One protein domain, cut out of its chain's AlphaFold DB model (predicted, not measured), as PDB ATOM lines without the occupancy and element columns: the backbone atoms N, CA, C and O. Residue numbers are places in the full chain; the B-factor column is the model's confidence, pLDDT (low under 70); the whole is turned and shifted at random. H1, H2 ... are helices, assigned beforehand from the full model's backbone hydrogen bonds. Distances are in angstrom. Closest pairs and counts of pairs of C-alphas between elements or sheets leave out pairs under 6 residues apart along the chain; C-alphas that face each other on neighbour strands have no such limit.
ATOM      1  N   THR A   2     222.166 186.070 134.291       64.19
ATOM      2  CA  THR A   2     223.309 186.243 135.200       64.19
ATOM      3  C   THR A   2     222.815 186.041 136.626       64.19
ATOM      4  O   THR A   2     221.750 186.557 136.971       64.19
ATOM      5  N   LEU A   3     223.529 185.246 137.424       77.06
ATOM      6  CA  LEU A   3     223.212 185.116 138.844       77.06
ATOM      7  C   LEU A   3     223.525 186.444 139.561       77.06
ATOM      8  O   LEU A   3     224.391 187.180 139.091       77.06
ATOM      9  N   PRO A   4     222.821 186.776 140.659       85.62
ATOM     10  CA  PRO A   4     223.170 187.922 141.494       85.62
ATOM     11  C   PRO A   4     224.587 187.767 142.055       85.62
ATOM     12  O   PRO A   4     224.946 186.670 142.484       85.62
ATOM     13  N   ASP A   5     225.348 188.862 142.113       81.00
ATOM     14  CA  ASP A   5     226.753 188.867 142.561       81.00
ATOM     15  C   ASP A   5     226.936 188.389 144.020       81.00
ATOM     16  O   ASP A   5     228.024 187.969 144.408       81.00
ATOM     17  N   ASP A   6     225.857 188.387 144.809       81.38
ATOM     18  CA  ASP A   6     225.857 187.981 146.219       81.38
ATOM     19  C   ASP A   6     225.475 186.503 146.444       81.38
ATOM     20  O   ASP A   6     225.376 186.050 147.588       81.38
ATOM     21  N   LEU A   7     225.223 185.726 145.381       80.94
ATOM     22  CA  LEU A   7     224.836 184.321 145.518       80.94
ATOM     23  C   LEU A   7     226.058 183.393 145.468       80.94
ATOM     24  O   LEU A   7     226.543 183.023 144.400       80.94
ATOM     25  N   THR A   8     226.519 182.943 146.634       82.38
ATOM     26  CA  THR A   8     227.572 181.922 146.721       82.38
ATOM     27  C   THR A   8     227.003 180.538 146.412       82.38
ATOM     28  O   THR A   8     226.187 180.005 147.167       82.38
ATOM     29  N   ILE A   9     227.463 179.922 145.323       83.56
ATOM     30  CA  ILE A   9     227.162 178.521 145.015       83.56
ATOM     31  C   ILE A   9     228.025 177.633 145.926       83.56
ATOM     32  O   ILE A   9     229.250 177.775 145.926       83.56
ATOM     33  N   PRO A  10     227.434 176.720 146.713       85.44
ATOM     34  CA  PRO A  10     228.212 175.853 147.584       85.44
ATOM     35  C   PRO A  10     229.032 174.849 146.764       85.44
ATOM     36  O   PRO A  10     228.575 174.345 145.740       85.44
ATOM     37  N   PHE A  11     230.228 174.509 147.248       82.88
ATOM     38  CA  PHE A  11     231.200 173.681 146.522       82.88
ATOM     39  C   PHE A  11     230.636 172.333 146.035       82.88
ATOM     40  O   PHE A  11     230.914 171.898 144.920       82.88
ATOM     41  N   TRP A  12     229.782 171.690 146.835       88.19
ATOM     42  CA  TRP A  12     229.162 170.410 146.478       88.19
ATOM     43  C   TRP A  12     228.224 170.493 145.262       88.19
ATOM     44  O   TRP A  12     227.950 169.462 144.653       88.19
ATOM     45  N   ALA A  13     227.745 171.682 144.875       89.75
ATOM     46  CA  ALA A  13     226.845 171.848 143.731       89.75
ATOM     47  C   ALA A  13     227.546 171.643 142.378       89.75
ATOM     48  O   ALA A  13     226.879 171.388 141.378       89.75
ATOM     49  N   GLY A  14     228.881 171.728 142.343       86.38
ATOM     50  CA  GLY A  14     229.680 171.386 141.165       86.38
ATOM     51  C   GLY A  14     230.045 169.901 141.069       86.38
ATOM     52  O   GLY A  14     230.673 169.499 140.090       86.38
ATOM     53  N   HIS A  15     229.700 169.084 142.071       84.62
ATOM     54  CA  HIS A  15     230.067 167.672 142.091       84.62
ATOM     55  C   HIS A  15     229.139 166.861 141.181       84.62
ATOM     56  O   HIS A  15     227.918 166.984 141.272       84.62
ATOM     57  N   ASP A  16     229.715 166.009 140.329       88.75
ATOM     58  CA  ASP A  16     228.958 165.154 139.409       88.75
ATOM     59  C   ASP A  16     227.912 164.321 140.184       88.75
ATOM     60  O   ASP A  16     228.299 163.561 141.071       88.75
ATOM     61  N   PRO A  17     226.601 164.445 139.895       86.06
ATOM     62  CA  PRO A  17     225.553 163.713 140.604       86.06
ATOM     63  C   PRO A  17     225.690 162.189 140.484       86.06
ATOM     64  O   PRO A  17     225.191 161.462 141.341       86.06
ATOM     65  N   THR A  18     226.400 161.684 139.470       89.19
ATOM     66  CA  THR A  18     226.630 160.242 139.287       89.19
ATOM     67  C   THR A  18     227.590 159.645 140.315       89.19
ATOM     68  O   THR A  18     227.569 158.435 140.533       89.19
ATOM     69  N   THR A  19     228.396 160.468 140.993       89.50
ATOM     70  CA  THR A  19     229.298 160.000 142.060       89.50
ATOM     71  C   THR A  19     228.606 159.898 143.413       89.50
ATOM     72  O   THR A  19     229.225 159.492 144.396       89.50
ATOM     73  N   TRP A  20     227.345 160.315 143.503       90.00
ATOM     74  CA  TRP A  20     226.589 160.238 144.738       90.00
ATOM     75  C   TRP A  20     226.083 158.806 144.900       90.00
ATOM     76  O   TRP A  20     225.699 158.182 143.907       90.00
ATOM     77  N   PRO A  21     226.044 158.267 146.128       91.31
ATOM     78  CA  PRO A  21     225.390 156.995 146.388       91.31
ATOM     79  C   PRO A  21     223.974 157.005 145.805       91.31
ATOM     80  O   PRO A  21     223.202 157.939 146.034       91.31
ATOM     81  N   ASP A  22     223.681 156.001 144.984       92.75
ATOM     82  CA  ASP A  22     222.406 155.823 144.278       92.75
ATOM     83  C   ASP A  22     222.047 156.931 143.268       92.75
ATOM     84  O   ASP A  22     220.896 157.031 142.835       92.75
ATOM     85  N   GLY A  23     223.012 157.776 142.885       90.69
ATOM     86  CA  GLY A  23     222.798 158.910 141.981       90.69
ATOM     87  C   GLY A  23     221.853 159.971 142.552       90.69
ATOM     88  O   GLY A  23     221.227 160.718 141.796       90.69
ATOM     89  N   ARG A  24     221.685 160.009 143.882       92.81
ATOM     90  CA  ARG A  24     220.755 160.915 144.567       92.81
ATOM     91  C   ARG A  24     221.480 161.873 145.494       92.81
ATOM     92  O   ARG A  24     222.463 161.528 146.144       92.81
ATOM     93  N   PHE A  25     220.919 163.074 145.610       92.69
ATOM     94  CA  PHE A  25     221.395 164.061 146.565       92.69
ATOM     95  C   PHE A  25     221.257 163.538 148.008       92.69
ATOM     96  O   PHE A  25     220.166 163.183 148.448       92.69
ATOM     97  N   SER A  26     222.357 163.533 148.756       93.69
ATOM     98  CA  SER A  26     222.440 163.217 150.180       93.69
ATOM     99  C   SER A  26     223.169 164.335 150.921       93.69
ATOM    100  O   SER A  26     224.343 164.610 150.665       93.69
ATOM    101  N   VAL A  27     222.478 164.954 151.880       93.56
ATOM    102  CA  VAL A  27     223.015 166.050 152.707       93.56
ATOM    103  C   VAL A  27     224.288 165.624 153.444       93.56
ATOM    104  O   VAL A  27     225.237 166.398 153.519       93.56
ATOM    105  N   ALA A  28     224.334 164.380 153.935       94.19
ATOM    106  CA  ALA A  28     225.492 163.850 154.652       94.19
ATOM    107  C   ALA A  28     226.749 163.813 153.765       94.19
ATOM    108  O   ALA A  28     227.821 164.242 154.187       94.19
ATOM    109  N   ASN A  29     226.601 163.391 152.505       89.69
ATOM    110  CA  ASN A  29     227.712 163.364 151.551       89.69
ATOM    111  C   ASN A  29     228.114 164.773 151.109       89.69
ATOM    112  O   ASN A  29     229.302 165.074 151.035       89.69
ATOM    113  N   ALA A  30     227.142 165.661 150.879       90.69
ATOM    114  CA  ALA A  30     227.413 167.061 150.551       90.69
ATOM    115  C   ALA A  30     228.224 167.762 151.658       90.69
ATOM    116  O   ALA A  30     229.162 168.509 151.373       90.69
ATOM    117  N   GLN A  31     227.903 167.482 152.926       92.31
ATOM    118  CA  GLN A  31     228.635 168.006 154.078       92.31
ATOM    119  C   GLN A  31     230.047 167.414 154.187       92.31
ATOM    120  O   GLN A  31     230.996 168.138 154.499       92.31
ATOM    121  N   GLN A  32     230.211 166.124 153.886       90.69
ATOM    122  CA  GLN A  32     231.525 165.487 153.851       90.69
ATOM    123  C   GLN A  32     232.420 166.093 152.760       90.69
ATOM    124  O   GLN A  32     233.555 166.458 153.053       90.69
ATOM    125  N   ILE A  33     231.887 166.293 151.550       86.88
ATOM    126  CA  ILE A  33     232.586 166.950 150.432       86.88
ATOM    127  C   ILE A  33     233.005 168.376 150.818       86.88
ATOM    128  O   ILE A  33     234.139 168.784 150.565       86.88
ATOM    129  N   ALA A  34     232.117 169.130 151.475       86.94
ATOM    130  CA  ALA A  34     232.439 170.470 151.961       86.94
ATOM    131  C   ALA A  34     233.598 170.443 152.976       86.94
ATOM    132  O   ALA A  34     234.548 171.215 152.849       86.94
ATOM    133  N   THR A  35     233.572 169.500 153.920       86.12
ATOM    134  CA  THR A  35     234.608 169.364 154.960       86.12
ATOM    135  C   THR A  35     235.956 168.915 154.378       86.12
ATOM    136  O   THR A  35     237.015 169.378 154.801       86.12
ATOM    137  N   GLU A  36     235.945 168.027 153.382       83.75
ATOM    138  CA  GLU A  36     237.160 167.563 152.706       83.75
ATOM    139  C   GLU A  36     237.806 168.677 151.870       83.75
ATOM    140  O   GLU A  36     239.028 168.847 151.904       83.75
ATOM    141  N   SER A  37     236.990 169.494 151.197       76.56
ATOM    142  CA  SER A  37     237.477 170.630 150.407       76.56
ATOM    143  C   SER A  37     238.189 171.688 151.261       76.56
ATOM    144  O   SER A  37     239.213 172.232 150.843       76.56
ATOM    145  N   GLU A  38     237.732 171.907 152.498       74.38
ATOM    146  CA  GLU A  38     238.370 172.825 153.448       74.38
ATOM    147  C   GLU A  38     239.773 172.340 153.854       74.38
ATOM    148  O   GLU A  38     240.706 173.133 154.002       74.38
ATOM    149  N   LYS A  39     239.965 171.019 153.957       66.69
ATOM    150  CA  LYS A  39     241.236 170.413 154.377       66.69
ATOM    151  C   LYS A  39     242.327 170.485 153.304       66.69
ATOM    152  O   LYS A  39     243.509 170.541 153.640       66.69
ATOM    153  N   ILE A  40     241.956 170.512 152.024       60.62
ATOM    154  CA  ILE A  40     242.910 170.635 150.907       60.62
ATOM    155  C   ILE A  40     243.433 172.080 150.784       60.62
ATOM    156  O   ILE A  40     244.532 172.303 150.272       60.62
ATOM    157  N   PHE A  41     242.703 173.064 151.316       55.84
ATOM    158  CA  PHE A  41     243.003 174.482 151.111       55.84
ATOM    159  C   PHE A  41     244.095 175.060 152.034       55.84
ATOM    160  O   PHE A  41     244.527 176.195 151.838       55.84
ATOM    161  N   PHE A  42     244.610 174.290 153.002       51.09
ATOM    162  CA  PHE A  42     245.663 174.765 153.910       51.09
ATOM    163  C   PHE A  42     246.802 173.753 154.100       51.09
ATOM    164  O   PHE A  42     246.811 172.993 155.069       51.09
ATOM    165  N   PRO A  43     247.846 173.809 153.248       47.44
ATOM    166  CA  PRO A  43     249.189 173.692 153.805       47.44
ATOM    167  C   PRO A  43     250.190 174.585 153.057       47.44
ATOM    168  O   PRO A  43     251.088 174.105 152.371       47.44
ATOM    169  N   ASN A  44     250.090 175.907 153.208       46.62
ATOM    170  CA  ASN A  44     251.292 176.729 153.079       46.62
ATOM    171  C   ASN A  44     251.275 177.890 154.086       46.62
ATOM    172  O   ASN A  44     250.651 178.919 153.832       46.62
ATOM    173  N   PRO A  45     251.948 177.759 155.245       59.94
ATOM    174  CA  PRO A  45     251.931 178.782 156.293       59.94
ATOM    175  C   PRO A  45     252.688 180.067 155.914       59.94
ATOM    176  O   PRO A  45     252.702 181.018 156.692       59.94
ATOM    177  N   VAL A  46     253.338 180.111 154.744       60.25
ATOM    178  CA  VAL A  46     254.244 181.204 154.366       60.25
ATOM    179  C   VAL A  46     253.542 182.315 153.578       60.25
ATOM    180  O   VAL A  46     253.997 183.456 153.609       60.25
ATOM    181  N   LEU A  47     252.407 182.040 152.929       52.34
ATOM    182  CA  LEU A  47     251.692 183.039 152.130       52.34
ATOM    183  C   LEU A  47     250.251 183.181 152.622       52.34
ATOM    184  O   LEU A  47     249.328 182.585 152.080       52.34
ATOM    185  N   ARG A  48     250.059 184.024 153.646       51.62
ATOM    186  CA  ARG A  48     248.746 184.566 154.041       51.62
ATOM    187  C   ARG A  48     248.236 185.568 152.997       51.62
ATOM    188  O   ARG A  48     248.033 186.741 153.298       51.62
ATOM    189  N   LEU A  49     248.078 185.127 151.759       54.53
ATOM    190  CA  LEU A  49     247.286 185.850 150.777       54.53
ATOM    191  C   LEU A  49     245.988 185.058 150.622       54.53
ATOM    192  O   LEU A  49     246.066 183.863 150.339       54.53
ATOM    193  N   PRO A  50     244.810 185.665 150.848       49.12
ATOM    194  CA  PRO A  50     243.550 185.039 150.487       49.12
ATOM    195  C   PRO A  50     243.519 184.942 148.961       49.12
ATOM    196  O   PRO A  50     243.136 185.879 148.264       49.12
ATOM    197  N   ILE A  51     244.019 183.831 148.426       49.06
ATOM    198  CA  ILE A  51     243.857 183.512 147.016       49.06
ATOM    199  C   ILE A  51     242.423 183.005 146.896       49.06
ATOM    200  O   ILE A  51     242.145 181.832 147.131       49.06
ATOM    201  N   TYR A  52     241.498 183.913 146.590       44.88
ATOM    202  CA  TYR A  52     240.198 183.534 146.058       44.88
ATOM    203  C   TYR A  52     240.468 182.856 144.712       44.88
ATOM    204  O   TYR A  52     240.740 183.524 143.715       44.88
ATOM    205  N   PHE A  53     240.485 181.525 144.690       48.16
ATOM    206  CA  PHE A  53     240.463 180.778 143.440       48.16
ATOM    207  C   PHE A  53     239.051 180.887 142.861       48.16
ATOM    208  O   PHE A  53     238.208 180.016 143.046       48.16
ATOM    209  N   THR A  54     238.788 181.993 142.167       46.84
ATOM    210  CA  THR A  54     237.612 182.196 141.311       46.84
ATOM    211  C   THR A  54     237.784 181.402 140.011       46.84
ATOM    212  O   THR A  54     237.771 181.968 138.924       46.84
ATOM    213  N   ASP A  55     238.039 180.099 140.114       43.62
ATOM    214  CA  ASP A  55     238.213 179.209 138.956       43.62
ATOM    215  C   ASP A  55     237.247 178.018 139.038       43.62
ATOM    216  O   ASP A  55     237.541 176.889 138.647       43.62
ATOM    217  N   HIS A  56     236.053 178.275 139.574       47.81
ATOM    218  CA  HIS A  56     234.908 177.412 139.343       47.81
ATOM    219  C   HIS A  56     234.262 177.870 138.046       47.81
ATOM    220  O   HIS A  56     233.687 178.952 137.968       47.81
ATOM    221  N   ALA A  57     234.443 177.050 137.013       45.12
ATOM    222  CA  ALA A  57     233.807 177.206 135.722       45.12
ATOM    223  C   ALA A  57     232.322 177.546 135.903       45.12
ATOM    224  O   ALA A  57     231.574 176.771 136.495       45.12
ATOM    225  N   ASP A  58     231.927 178.706 135.387       40.50
ATOM    226  CA  ASP A  58     230.542 179.116 135.207       40.50
ATOM    227  C   ASP A  58     229.730 177.962 134.596       40.50
ATOM    228  O   ASP A  58     229.794 177.697 133.394       40.50
ATOM    229  N   LEU A  59     228.924 177.288 135.421       51.44
ATOM    230  CA  LEU A  59     227.979 176.250 134.992       51.44
ATOM    231  C   LEU A  59     226.802 176.811 134.159       51.44
ATOM    232  O   LEU A  59     225.879 176.075 133.821       51.44
ATOM    233  N   GLY A  60     226.809 178.102 133.807       43.19
ATOM    234  CA  GLY A  60     225.737 178.760 133.053       43.19
ATOM    235  C   GLY A  60     226.046 179.077 131.588       43.19
ATOM    236  O   GLY A  60     225.150 179.526 130.870       43.19
TER     237      GLY A  60
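Overview. This is residues 2 to 60 of the 316 residues of an uncharacterized protein of Psilocybe cyanescens (UniProt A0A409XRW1). A model with little regular structure: one long helix, H2, makes a base, a short helix, H1, packs on it, and long stretches without named elements loop out from both ends of H2. Residues 42 to 50 stick out beyond the end of H2 before the chain folds back. The printed part has 59 residues with two named helices, H1 then H2, and no named strand; the class is all helix, with 18 residues in named elements. It is loose, with a radius of gyration of the C-alphas of 14.1 A, and flat, spanning 42 by 30 by 16 A.

Arrangement. H1, residues 11 to 14, and H2, residues 27 to 40, touch; their closest C-alphas, of Trp 12 and Ala 30, are 5.6 A apart. In H2 every O i to N i+4 pair is within hydrogen-bond range; H1 is too short for such a pair.

Along the chain. H1 begins at C-alpha 11 (231.200, 173.681, 146.522). H2 runs 20.5 A to C-alpha 40 (242.910, 170.635, 150.907).

Size, cuts and confidence. The printed part has no cut. The link H1 to H2 is long, 12 residues. Residue 2 and residues 39 to 60 are under 70 in pLDDT.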